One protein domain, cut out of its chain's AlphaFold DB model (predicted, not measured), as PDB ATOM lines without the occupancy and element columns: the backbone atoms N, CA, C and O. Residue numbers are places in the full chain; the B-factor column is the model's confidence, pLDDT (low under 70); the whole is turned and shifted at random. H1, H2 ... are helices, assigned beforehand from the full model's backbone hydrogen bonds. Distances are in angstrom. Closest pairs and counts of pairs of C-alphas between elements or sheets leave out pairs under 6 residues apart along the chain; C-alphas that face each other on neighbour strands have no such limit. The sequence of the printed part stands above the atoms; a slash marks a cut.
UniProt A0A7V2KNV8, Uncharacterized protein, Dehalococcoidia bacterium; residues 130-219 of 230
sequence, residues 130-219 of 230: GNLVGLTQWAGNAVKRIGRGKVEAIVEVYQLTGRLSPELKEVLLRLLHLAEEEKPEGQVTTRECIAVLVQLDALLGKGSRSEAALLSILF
ATOM      1  N   GLY A 130     108.915 233.721 274.916       74.25
ATOM      2  CA  GLY A 130     109.611 232.965 275.958       74.25
ATOM      3  C   GLY A 130     109.158 233.297 277.386       74.25
ATOM      4  O   GLY A 130     108.910 232.380 278.164       74.25
ATOM      5  N   ASN A 131     108.962 234.576 277.717       81.12
ATOM      6  CA  ASN A 131     108.473 235.003 279.032       81.12
ATOM      7  C   ASN A 131     107.021 234.576 279.241       81.12
ATOM      8  O   ASN A 131     106.667 234.130 280.327       81.12
ATOM      9  N   LEU A 132     106.188 234.633 278.198       81.50
ATOM     10  CA  LEU A 132     104.800 234.177 278.282       81.50
ATOM     11  C   LEU A 132     104.708 232.663 278.523       81.50
ATOM     12  O   LEU A 132     103.945 232.217 279.381       81.50
ATOM     13  N   VAL A 133     105.504 231.866 277.801       83.31
ATOM     14  CA  VAL A 133     105.573 230.408 277.995       83.31
ATOM     15  C   VAL A 133     106.111 230.076 279.390       83.31
ATOM     16  O   VAL A 133     105.526 229.244 280.083       83.31
ATOM     17  N   GLY A 134     107.157 230.778 279.841       84.81
ATOM     18  CA  GLY A 134     107.712 230.631 281.188       84.81
ATOM     19  C   GLY A 134     106.704 230.972 282.288       84.81
ATOM     20  O   GLY A 134     106.549 230.203 283.233       84.81
ATOM     21  N   LEU A 135     105.955 232.069 282.138       86.19
ATOM     22  CA  LEU A 135     104.895 232.473 283.069       86.19
ATOM     23  C   LEU A 135     103.725 231.489 283.073       86.19
ATOM     24  O   LEU A 135     103.177 231.204 284.131       86.19
ATOM     25  N   THR A 136     103.363 230.933 281.915       86.12
ATOM     26  CA  THR A 136     102.301 229.921 281.810       86.12
ATOM     27  C   THR A 136     102.704 228.635 282.534       86.12
ATOM     28  O   THR A 136     101.931 228.087 283.319       86.12
ATOM     29  N   GLN A 137     103.942 228.174 282.326       87.06
ATOM     30  CA  GLN A 137     104.478 226.998 283.011       87.06
ATOM     31  C   GLN A 137     104.631 227.240 284.519       87.06
ATOM     32  O   GLN A 137     104.310 226.367 285.327       87.06
ATOM     33  N   TRP A 138     105.091 228.430 284.908       91.00
ATOM     34  CA  TRP A 138     105.163 228.833 286.307       91.00
ATOM     35  C   TRP A 138     103.784 228.872 286.954       91.00
ATOM     36  O   TRP A 138     103.635 228.309 288.029       91.00
ATOM     37  N   ALA A 139     102.774 229.448 286.297       87.12
ATOM     38  CA  ALA A 139     101.415 229.527 286.824       87.12
ATOM     39  C   ALA A 139     100.851 228.127 287.108       87.12
ATOM     40  O   ALA A 139     100.367 227.876 288.210       87.12
ATOM     41  N   GLY A 140     101.008 227.184 286.173       83.56
ATOM     42  CA  GLY A 140     100.612 225.788 286.386       83.56
ATOM     43  C   GLY A 140     101.342 225.130 287.561       83.56
ATOM     44  O   GLY A 140     100.715 224.516 288.424       83.56
ATOM     45  N   ASN A 141     102.664 225.298 287.646       85.25
ATOM     46  CA  ASN A 141     103.466 224.724 288.730       85.25
ATOM     47  C   ASN A 141     103.179 225.374 290.092       85.25
ATOM     48  O   ASN A 141     103.152 224.690 291.112       85.25
ATOM     49  N   ALA A 142     102.963 226.686 290.128       85.38
ATOM     50  CA  ALA A 142     102.650 227.434 291.335       85.38
ATOM     51  C   ALA A 142     101.277 227.023 291.881       85.38
ATOM     52  O   ALA A 142     101.162 226.711 293.066       85.38
ATOM     53  N   VAL A 143     100.262 226.933 291.015       85.62
ATOM     54  CA  VAL A 143      98.907 226.511 291.403       85.62
ATOM     55  C   VAL A 143      98.916 225.085 291.955       85.62
ATOM     56  O   VAL A 143      98.352 224.866 293.022       85.62
ATOM     57  N   LYS A 144      99.639 224.153 291.322       83.56
ATOM     58  CA  LYS A 144      99.797 222.776 291.827       83.56
ATOM     59  C   LYS A 144     100.468 222.710 293.203       83.56
ATOM     60  O   LYS A 144     100.098 221.896 294.040       83.56
ATOM     61  N   ARG A 145     101.474 223.558 293.444       78.75
ATOM     62  CA  ARG A 145     102.298 223.501 294.663       78.75
ATOM     63  C   ARG A 145     101.661 224.178 295.866       78.75
ATOM     64  O   ARG A 145     101.723 223.639 296.962       78.75
ATOM     65  N   ILE A 146     101.097 225.371 295.681       82.06
ATOM     66  CA  ILE A 146     100.609 226.194 296.798       82.06
ATOM     67  C   ILE A 146      99.105 226.483 296.735       82.06
ATOM     68  O   ILE A 146      98.546 227.024 297.689       82.06
ATOM     69  N   GLY A 147      98.430 226.085 295.658       81.56
ATOM     70  CA  GLY A 147      97.009 226.335 295.450       81.56
ATOM     71  C   GLY A 147      96.724 227.736 294.909       81.56
ATOM     72  O   GLY A 147      97.402 228.713 295.233       81.56
ATOM     73  N   ARG A 148      95.669 227.837 294.097       83.19
ATOM     74  CA  ARG A 148      95.289 229.043 293.349       83.19
ATOM     75  C   ARG A 148      95.172 230.298 294.213       83.19
ATOM     76  O   ARG A 148      95.875 231.269 293.954       83.19
ATOM     77  N   GLY A 149      94.377 230.252 295.284       80.44
ATOM     78  CA  GLY A 149      94.151 231.428 296.134       80.44
ATOM     79  C   GLY A 149      95.428 231.987 296.776       80.44
ATOM     80  O   GLY A 149      95.538 233.190 296.999       80.44
ATOM     81  N   LYS A 150      96.441 231.142 297.029       83.12
ATOM     82  CA  LYS A 150      97.737 231.605 297.547       83.12
ATOM     83  C   LYS A 150      98.600 232.233 296.460       83.12
ATOM     84  O   LYS A 150      99.272 233.220 296.741       83.12
ATOM     85  N   VAL A 151      98.579 231.691 295.239       87.31
ATOM     86  CA  VAL A 151      99.287 232.298 294.100       87.31
ATOM     87  C   VAL A 151      98.685 233.659 293.755       87.31
ATOM     88  O   VAL A 151      99.432 234.604 293.530       87.31
ATOM     89  N   GLU A 152      97.359 233.789 293.775       87.56
ATOM     90  CA  GLU A 152      96.670 235.066 293.550       87.56
ATOM     91  C   GLU A 152      97.068 236.107 294.602       87.56
ATOM     92  O   GLU A 152      97.531 237.188 294.239       87.56
ATOM     93  N   ALA A 153      97.019 235.748 295.891       84.69
ATOM     94  CA  ALA A 153      97.475 236.624 296.972       84.69
ATOM     95  C   ALA A 153      98.957 237.015 296.820       84.69
ATOM     96  O   ALA A 153      99.335 238.162 297.052       84.69
ATOM     97  N   ILE A 154      99.807 236.081 296.383       86.00
ATOM     98  CA  ILE A 154     101.215 236.350 296.073       86.00
ATOM     99  C   ILE A 154     101.348 237.369 294.942       86.00
ATOM    100  O   ILE A 154     102.110 238.322 295.082       86.00
ATOM    101  N   VAL A 155     100.607 237.209 293.844       87.25
ATOM    102  CA  VAL A 155     100.635 238.138 292.704       87.25
ATOM    103  C   VAL A 155     100.136 239.527 293.115       87.25
ATOM    104  O   VAL A 155     100.701 240.531 292.680       87.25
ATOM    105  N   GLU A 156      99.131 239.609 293.988       85.44
ATOM    106  CA  GLU A 156      98.639 240.873 294.549       85.44
ATOM    107  C   GLU A 156      99.684 241.573 295.415       85.44
ATOM    108  O   GLU A 156      99.978 242.749 295.196       85.44
ATOM    109  N   VAL A 157     100.305 240.853 296.353       84.94
ATOM    110  CA  VAL A 157     101.396 241.398 297.173       84.94
ATOM    111  C   VAL A 157     102.546 241.854 296.278       84.94
ATOM    112  O   VAL A 157     103.092 242.940 296.457       84.94
ATOM    113  N   TYR A 158     102.874 241.073 295.254       81.44
ATOM    114  CA  TYR A 158     103.952 241.384 294.330       81.44
ATOM    115  C   TYR A 158     103.643 242.620 293.458       81.44
ATOM    116  O   TYR A 158     104.546 243.408 293.165       81.44
ATOM    117  N   GLN A 159     102.369 242.879 293.141       83.81
ATOM    118  CA  GLN A 159     101.927 244.153 292.564       83.81
ATOM    119  C   GLN A 159     102.119 245.322 293.539       83.81
ATOM    120  O   GLN A 159     102.643 246.360 293.134       83.81
ATOM    121  N   LEU A 160     101.747 245.159 294.814       81.56
ATOM    122  CA  LEU A 160     101.912 246.203 295.834       81.56
ATOM    123  C   LEU A 160     103.382 246.592 296.041       81.56
ATOM    124  O   LEU A 160     103.674 247.750 296.322       81.56
ATOM    125  N   THR A 161     104.321 245.664 295.830       78.62
ATOM    126  CA  THR A 161     105.764 245.971 295.871       78.62
ATOM    127  C   THR A 161     106.273 246.794 294.676       78.62
ATOM    128  O   THR A 161     107.464 247.096 294.606       78.62
ATOM    129  N   GLY A 162     105.415 247.137 293.706       74.44
ATOM    130  CA  GLY A 162     105.779 247.908 292.511       74.44
ATOM    131  C   GLY A 162     106.640 247.137 291.502       74.44
ATOM    132  O   GLY A 162     107.109 247.700 290.513       74.44
ATOM    133  N   ARG A 163     106.865 245.836 291.728       70.50
ATOM    134  CA  ARG A 163     107.699 244.990 290.859       70.50
ATOM    135  C   ARG A 163     106.945 244.455 289.644       70.50
ATOM    136  O   ARG A 163     107.595 244.105 288.653       70.50
ATOM    137  N   LEU A 164     105.613 244.468 289.697       80.56
ATOM    138  CA  LEU A 164     104.695 243.975 288.674       80.56
ATOM    139  C   LEU A 164     103.854 245.122 288.093       80.56
ATOM    140  O   LEU A 164     103.215 245.851 288.850       80.56
ATOM    141  N   SER A 165     103.812 245.267 286.763       80.19
ATOM    142  CA  SER A 165     102.880 246.215 286.132       80.19
ATOM    143  C   SER A 165     101.439 245.678 286.190       80.19
ATOM    144  O   SER A 165     101.238 244.458 286.234       80.19
ATOM    145  N   PRO A 166     100.419 246.555 286.195       76.75
ATOM    146  CA  PRO A 166      99.021 246.127 286.229       76.75
ATOM    147  C   PRO A 166      98.630 245.295 284.997       76.75
ATOM    148  O   PRO A 166      97.867 244.343 285.121       76.75
ATOM    149  N   GLU A 167      99.208 245.570 283.827       82.38
ATOM    150  CA  GLU A 167      98.983 244.792 282.602       82.38
ATOM    151  C   GLU A 167      99.505 243.356 282.746       82.38
ATOM    152  O   GLU A 167      98.857 242.393 282.336       82.38
ATOM    153  N   LEU A 168     100.671 243.200 283.375       79.88
ATOM    154  CA  LEU A 168     101.276 241.898 283.629       79.88
ATOM    155  C   LEU A 168     100.502 241.097 284.685       79.88
ATOM    156  O   LEU A 168     100.370 239.880 284.546       79.88
ATOM    157  N   LYS A 169      99.951 241.771 285.702       86.25
ATOM    158  CA  LYS A 169      99.026 241.154 286.663       86.25
ATOM    159  C   LYS A 169      97.813 240.568 285.955       86.25
ATOM    160  O   LYS A 169      97.477 239.417 286.201       86.25
ATOM    161  N   GLU A 170      97.176 241.333 285.073       84.75
ATOM    162  CA  GLU A 170      96.002 240.870 284.326       84.75
ATOM    163  C   GLU A 170      96.315 239.634 283.477       84.75
ATOM    164  O   GLU A 170      95.538 238.678 283.446       84.75
ATOM    165  N   VAL A 171      97.482 239.608 282.825       84.25
ATOM    166  CA  VAL A 171      97.943 238.431 282.074       84.25
ATOM    167  C   VAL A 171      98.175 237.244 283.007       84.25
ATOM    168  O   VAL A 171      97.665 236.160 282.737       84.25
ATOM    169  N   LEU A 172      98.881 237.436 284.123       84.88
ATOM    170  CA  LEU A 172      99.124 236.393 285.120       84.88
ATOM    171  C   LEU A 172      97.825 235.827 285.690       84.88
ATOM    172  O   LEU A 172      97.672 234.613 285.741       84.88
ATOM    173  N   LEU A 173      96.866 236.679 286.050       85.50
ATOM    174  CA  LEU A 173      95.557 236.245 286.533       85.50
ATOM    175  C   LEU A 173      94.812 235.444 285.469       85.50
ATOM    176  O   LEU A 173      94.235 234.407 285.783       85.50
ATOM    177  N   ARG A 174      94.846 235.857 284.198       84.50
ATOM    178  CA  ARG A 174      94.256 235.066 283.106       84.50
ATOM    179  C   ARG A 174      94.942 233.707 282.974       84.50
ATOM    180  O   ARG A 174      94.250 232.703 282.892       84.50
ATOM    181  N   LEU A 175      96.272 233.647 283.026       84.69
ATOM    182  CA  LEU A 175      97.017 232.384 282.978       84.69
ATOM    183  C   LEU A 175      96.703 231.474 284.175       84.69
ATOM    184  O   LEU A 175      96.533 230.272 283.991       84.69
ATOM    185  N   LEU A 176      96.558 232.039 285.376       84.38
ATOM    186  CA  LEU A 176      96.141 231.306 286.575       84.38
ATOM    187  C   LEU A 176      94.721 230.757 286.437       84.38
ATOM    188  O   LEU A 176      94.466 229.641 286.876       84.38
ATOM    189  N   HIS A 177      93.817 231.487 285.775       82.31
ATOM    190  CA  HIS A 177      92.481 230.977 285.478       82.31
ATOM    191  C   HIS A 177      92.508 229.759 284.556       82.31
ATOM    192  O   HIS A 177      91.725 228.834 284.777       82.31
ATOM    193  N   LEU A 178      93.411 229.749 283.567       80.62
ATOM    194  CA  LEU A 178      93.612 228.618 282.657       80.62
ATOM    195  C   LEU A 178      94.355 227.438 283.307       80.62
ATOM    196  O   LEU A 178      94.226 226.315 282.823       80.62
ATOM    197  N   ALA A 179      95.133 227.667 284.366       77.75
ATOM    198  CA  ALA A 179      95.831 226.606 285.081       77.75
ATOM    199  C   ALA A 179      94.831 225.737 285.859       77.75
ATOM    200  O   ALA A 179      94.059 226.247 286.673       77.75
ATOM    201  N   GLU A 180      94.844 224.426 285.624       68.38
ATOM    202  CA  GLU A 180      93.973 223.483 286.331       68.38
ATOM    203  C   GLU A 180      94.129 223.626 287.851       68.38
ATOM    204  O   GLU A 180      95.238 223.627 288.392       68.38
ATOM    205  N   GLU A 181      92.999 223.779 288.539       62.94
ATOM    206  CA  GLU A 181      92.959 223.891 289.991       62.94
ATOM    207  C   GLU A 181      93.077 222.497 290.607       62.94
ATOM    208  O   GLU A 181      92.095 221.820 290.906       62.94
ATOM    209  N   GLU A 182      94.317 222.046 290.750       56.81
ATOM    210  CA  GLU A 182      94.638 220.815 291.456       56.81
ATOM    211  C   GLU A 182      94.801 221.129 292.947       56.81
ATOM    212  O   GLU A 182      95.507 222.065 293.336       56.81
ATOM    213  N   LYS A 183      94.088 220.388 293.801       56.94
ATOM    214  CA  LYS A 183      94.145 220.568 295.257       56.94
ATOM    215  C   LYS A 183      95.600 220.363 295.708       56.94
ATOM    216  O   LYS A 183      96.142 219.299 295.421       56.94
ATOM    217  N   PRO A 184      96.229 221.322 296.412       60.94
ATOM    218  CA  PRO A 184      97.631 221.196 296.793       60.94
ATOM    219  C   PRO A 184      97.828 219.938 297.647       60.94
ATOM    220  O   PRO A 184      97.066 219.701 298.589       60.94
ATOM    221  N   GLU A 185      98.842 219.134 297.315       53.34
ATOM    222  CA  GLU A 185      99.116 217.810 297.905       53.34
ATOM    223  C   GLU A 185      99.597 217.845 299.376       53.34
ATOM    224  O   GLU A 185     100.184 216.888 299.878       53.34
ATOM    225  N   GLY A 186      99.339 218.920 300.128       61.66
ATOM    226  CA  GLY A 186      99.757 219.006 301.524       61.66
ATOM    227  C   GLY A 186      99.525 220.359 302.187       61.66
ATOM    228  O   GLY A 186      98.943 221.286 301.615       61.66
ATOM    229  N   GLN A 187      99.988 220.472 303.435       64.06
ATOM    230  CA  GLN A 187     100.072 221.758 304.122       64.06
ATOM    231  C   GLN A 187     101.119 222.618 303.420       64.06
ATOM    232  O   GLN A 187     102.314 222.401 303.572       64.06
ATOM    233  N   VAL A 188     100.647 223.600 302.661       74.31
ATOM    234  CA  VAL A 188     101.508 224.573 301.993       74.31
ATOM    235  C   VAL A 188     102.326 225.329 303.035       74.31
ATOM    236  O   VAL A 188     101.781 226.088 303.844       74.31
ATOM    237  N   THR A 189     103.633 225.125 302.985       80.19
ATOM    238  CA  THR A 189     104.610 225.733 303.885       80.19
ATOM    239  C   THR A 189     104.978 227.139 303.408       80.19
ATOM    240  O   THR A 189     105.006 227.425 302.211       80.19
ATOM    241  N   THR A 190     105.332 228.039 304.332       80.88
ATOM    242  CA  THR A 190     105.846 229.386 303.995       80.88
ATOM    243  C   THR A 190     107.051 229.310 303.051       80.88
ATOM    244  O   THR A 190     107.219 230.146 302.164       80.88
ATOM    245  N   ARG A 191     107.845 228.244 303.195       80.12
ATOM    246  CA  ARG A 191     108.975 227.893 302.337       80.12
ATOM    247  C   ARG A 191     108.577 227.785 300.860       80.12
ATOM    248  O   ARG A 191     109.276 228.301 299.991       80.12
ATOM    249  N   GLU A 192     107.453 227.135 300.572       81.44
ATOM    250  CA  GLU A 192     106.954 226.949 299.205       81.44
ATOM    251  C   GLU A 192     106.416 228.252 298.616       81.44
ATOM    252  O   GLU A 192     106.672 228.532 297.445       81.44
ATOM    253  N   CYS A 193     105.760 229.086 299.429       81.44
ATOM    254  CA  CYS A 193     105.324 230.420 299.015       81.44
ATOM    255  C   CYS A 193     106.512 231.300 298.594       81.44
ATOM    256  O   CYS A 193     106.477 231.921 297.532       81.44
ATOM    257  N   ILE A 194     107.590 231.310 299.387       85.12
ATOM    258  CA  ILE A 194     108.815 232.067 299.079       85.12
ATOM    259  C   ILE A 194     109.501 231.509 297.825       85.12
ATOM    260  O   ILE A 194     109.946 232.272 296.972       85.12
ATOM    261  N   ALA A 195     109.542 230.184 297.661       84.50
ATOM    262  CA  ALA A 195     110.114 229.572 296.464       84.50
ATOM    263  C   ALA A 195     109.350 229.965 295.183       84.50
ATOM    264  O   ALA A 195     109.976 230.281 294.173       84.50
ATOM    265  N   VAL A 196     108.013 229.977 295.223       86.81
ATOM    266  CA  VAL A 196     107.164 230.397 294.094       86.81
ATOM    267  C   VAL A 196     107.364 231.880 293.763       86.81
ATOM    268  O   VAL A 196     107.449 232.231 292.586       86.81
ATOM    269  N   LEU A 197     107.504 232.729 294.786       84.44
ATOM    270  CA  LEU A 197     107.805 234.158 294.646       84.44
ATOM    271  C   LEU A 197     109.147 234.411 293.951       84.44
ATOM    272  O   LEU A 197     109.209 235.197 293.011       84.44
ATOM    273  N   VAL A 198     110.215 233.726 294.364       83.19
ATOM    274  CA  VAL A 198     111.533 233.918 293.735       83.19
ATOM    275  C   VAL A 198     111.564 233.367 292.311       83.19
ATOM    276  O   VAL A 198     112.193 233.954 291.434       83.19
ATOM    277  N   GLN A 199     110.848 232.272 292.041       84.62
ATOM    278  CA  GLN A 199     110.687 231.782 290.670       84.62
ATOM    279  C   GLN A 199     109.990 232.815 289.775       84.62
ATOM    280  O   GLN A 199     110.392 232.980 288.624       84.62
ATOM    281  N   LEU A 200     108.990 233.530 290.301       85.31
ATOM    282  CA  LEU A 200     108.336 234.621 289.583       85.31
ATOM    283  C   LEU A 200     109.311 235.778 289.321       85.31
ATOM    284  O   LEU A 200     109.411 236.233 288.187       85.31
ATOM    285  N   ASP A 201     110.070 236.213 290.330       81.69
ATOM    286  CA  ASP A 201     111.038 237.316 290.199       81.69
ATOM    287  C   ASP A 201     112.131 237.013 289.150       81.69
ATOM    288  O   ASP A 201     112.427 237.834 288.274       81.69
ATOM    289  N   ALA A 202     112.642 235.777 289.150       82.31
ATOM    290  CA  ALA A 202     113.616 235.307 288.169       82.31
ATOM    291  C   ALA A 202     113.066 235.320 286.731       82.31
ATOM    292  O   ALA A 202     113.767 235.739 285.808       82.31
ATOM    293  N   LEU A 203     111.809 234.906 286.530       79.94
ATOM    294  CA  LEU A 203     111.147 234.927 285.217       79.94
ATOM    295  C   LEU A 203     110.856 236.344 284.717       79.94
ATOM    296  O   LEU A 203     110.800 236.576 283.512       79.94
ATOM    297  N   LEU A 204     110.697 237.296 285.634       78.88
ATOM    298  CA  LEU A 204     110.509 238.708 285.313       78.88
ATOM    299  C   LEU A 204     111.834 239.446 285.069       78.88
ATOM    300  O   LEU A 204     111.820 240.647 284.796       78.88
ATOM    301  N   GLY A 205     112.970 238.738 285.121       63.91
ATOM    302  CA  GLY A 205     114.282 239.251 284.725       63.91
ATOM    303  C   GLY A 205     114.882 240.284 285.681       63.91
ATOM    304  O   GLY A 205     115.836 240.963 285.308       63.91
ATOM    305  N   LYS A 206     114.337 240.420 286.900       61.97
ATOM    306  CA  LYS A 206     114.833 241.343 287.941       61.97
ATOM    307  C   LYS A 206     115.647 240.641 289.035       61.97
ATOM    308  O   LYS A 206     116.328 241.325 289.804       61.97
ATOM    309  N   GLY A 207     115.648 239.306 289.032       52.59
ATOM    310  CA  GLY A 207     116.364 238.467 289.987       52.59
ATOM    311  C   GLY A 207     117.872 238.656 289.886       52.59
ATOM    312  O   GLY A 207     118.561 238.048 289.064       52.59
ATOM    313  N   SER A 208     118.400 239.521 290.742       52.59
ATOM    314  CA  SER A 208     119.836 239.699 290.914       52.59
ATOM    315  C   SER A 208     120.410 238.411 291.510       52.59
ATOM    316  O   SER A 208     119.819 237.825 292.413       52.59
ATOM    317  N   ARG A 209     121.591 237.966 291.056       55.69
ATOM    318  CA  ARG A 209     122.301 236.766 291.564       55.69
ATOM    319  C   ARG A 209     122.404 236.711 293.108       55.69
ATOM    320  O   ARG A 209     122.567 235.631 293.668       55.69
ATOM    321  N   SER A 210     122.274 237.854 293.786       56.09
ATOM    322  CA  SER A 210     122.180 238.006 295.243       56.09
ATOM    323  C   SER A 210     120.975 237.306 295.887       56.09
ATOM    324  O   SER A 210     121.082 236.840 297.017       56.09
ATOM    325  N   GLU A 211     119.844 237.179 295.195       59.75
ATOM    326  CA  GLU A 211     118.621 236.589 295.760       59.75
ATOM    327  C   GLU A 211     118.688 235.055 295.821       59.75
ATOM    328  O   GLU A 211     118.170 234.439 296.751       59.75
ATOM    329  N   ALA A 212     119.434 234.429 294.902       57.28
ATOM    330  CA  ALA A 212     119.731 232.997 294.959       57.28
ATOM    331  C   ALA A 212     120.562 232.625 296.202       57.28
ATOM    332  O   ALA A 212     120.368 231.555 296.773       57.28
ATOM    333  N   ALA A 213     121.440 233.526 296.660       60.38
ATOM    334  CA  ALA A 213     122.202 233.340 297.892       60.38
ATOM    335  C   ALA A 213     121.329 233.503 299.150       60.38
ATOM    336  O   ALA A 213     121.507 232.761 300.113       60.38
ATOM    337  N   LEU A 214     120.345 234.415 299.134       63.59
ATOM    338  CA  LEU A 214     119.355 234.530 300.213       63.59
ATOM    339  C   LEU A 214     118.502 233.267 300.326       63.59
ATOM    340  O   LEU A 214     118.235 232.815 301.435       63.59
ATOM    341  N   LEU A 215     118.129 232.657 299.197       61.72
ATOM    342  CA  LEU A 215     117.462 231.358 299.207       61.72
ATOM    343  C   LEU A 215     118.354 230.252 299.764       61.72
ATOM    344  O   LEU A 215     117.856 229.416 300.506       61.72
ATOM    345  N   SER A 216     119.653 230.238 299.451       65.88
ATOM    346  CA  SER A 216     120.574 229.293 300.086       65.88
ATOM    347  C   SER A 216     120.583 229.469 301.601       65.88
ATOM    348  O   SER A 216     120.413 228.485 302.291       65.88
ATOM    349  N   ILE A 217     120.659 230.692 302.127       70.31
ATOM    350  CA  ILE A 217     120.656 230.929 303.583       70.31
ATOM    351  C   ILE A 217     119.305 230.571 304.222       70.31
ATOM    352  O   ILE A 217     119.265 229.980 305.295       70.31
ATOM    353  N   LEU A 218     118.190 230.894 303.562       62.28
ATOM    354  CA  LEU A 218     116.845 230.612 304.072       62.28
ATOM    355  C   LEU A 218     116.450 229.127 303.940       62.28
ATOM    356  O   LEU A 218     115.517 228.674 304.597       62.28
ATOM    357  N   PHE A 219     117.117 228.377 303.057       62.03
ATOM    358  CA  PHE A 219     116.870 226.953 302.819       62.03
ATOM    359  C   PHE A 219     118.004 226.033 303.306       62.03
ATOM    360  O   PHE A 219     117.873 224.820 303.141       62.03
TER     361      PHE A 219
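This is residues 130 to 219 of the 230 residues of an uncharacterized protein of Dehalococcoidia bacterium (UniProt A0A7V2KNV8). Two pairs of antiparallel helices, H1 beside H4 and the helical hairpin of H2 and H3, pack crosswise on each other, with H3 crossing H1 and H2 crossing H4. H5 runs alongside H4 at one edge of this body, as a loosely attached fifth helix. The printed part has 90 residues with five named helices, in the order H1, H2, H3, H4, H5, and no named strand; its class is all helix. It is compact, with a radius of gyration of the C-alphas of 12.6 A, and its rounded outline spans 33 by 32 by 25 A.

Start at H1, residues 130 to 146, and go on to H2, residues 148 to 160; these are the hub, each touching three other helices. The two only just touch, with 3 pairs of C-alphas within 8 A, and only at the corner by their link; the closest C-alphas are Val 143 and Val 151, 6.4 A apart. Next comes H3, residues 166 to 178, which forms a hairpin with H2 at a shallow tilt of 5 degrees, opposite ways; look at the C-alphas of Val 155 and Lys 169, the closest, 6.9 A apart. With residues 172 to 176 alone H3 touches H1, at a steep tilt of 59 degrees, and the closest C-alphas are Ala 139 and Leu 176, 5.6 A apart. H4, residues 190 to 203, touches H1 at a shallow tilt of 5 degrees, opposite ways, and the C-alphas of Ala 142 and Val 196 come closest, at 6.1 A. H2 and H4 only just touch, with 3 pairs of C-alphas within 8 A, the closest being Ile 154 and Leu 197 at 7.1 A, at a steep tilt of 59 degrees. The helix packing is part aligned, part crossed: some touching pairs run at a shallow tilt and others at a steep one. H3 and H4 are apart. H5, residues 209 to 219, is close to but not clearly touching H4, with the C-alphas of Val 198 and Glu 211 closest at 7.8 A, at a shallow tilt of 13 degrees, opposite ways; it is apart from H1, H2 and H3. In H1, H2, H3 and H4 every O i to N i+4 pair is within hydrogen-bond range; in H5 6 of 7 are.

Find C-alpha 130 at (109.611, 232.965, 275.958); from there H1, the longest helix by residues, runs 23.7 A to C-alpha 146. H2 covers 18.6 A from Arg 148 to Leu 160, and H3 18.7 A from Pro 166 to Leu 178. Find C-alpha 190 at (105.846, 229.386, 303.995), where H4 begins its 20.3 A. H5 runs 15.9 A and ends at C-alpha 219, (116.870, 226.953, 302.819).

The two C-alphas farthest apart are those of Leu 178 and Ile 217, at 34.3 A. The printed part has no cut. The link from H3 to H4, 11 residues, is long, and the other three are tight. Look in the B-factor column for low confidence: residues 180 to 187, 205 to 216 and 218 to 219 have pLDDT under 70, while the mean of the printed part is 77.0 and that of H5 is 61.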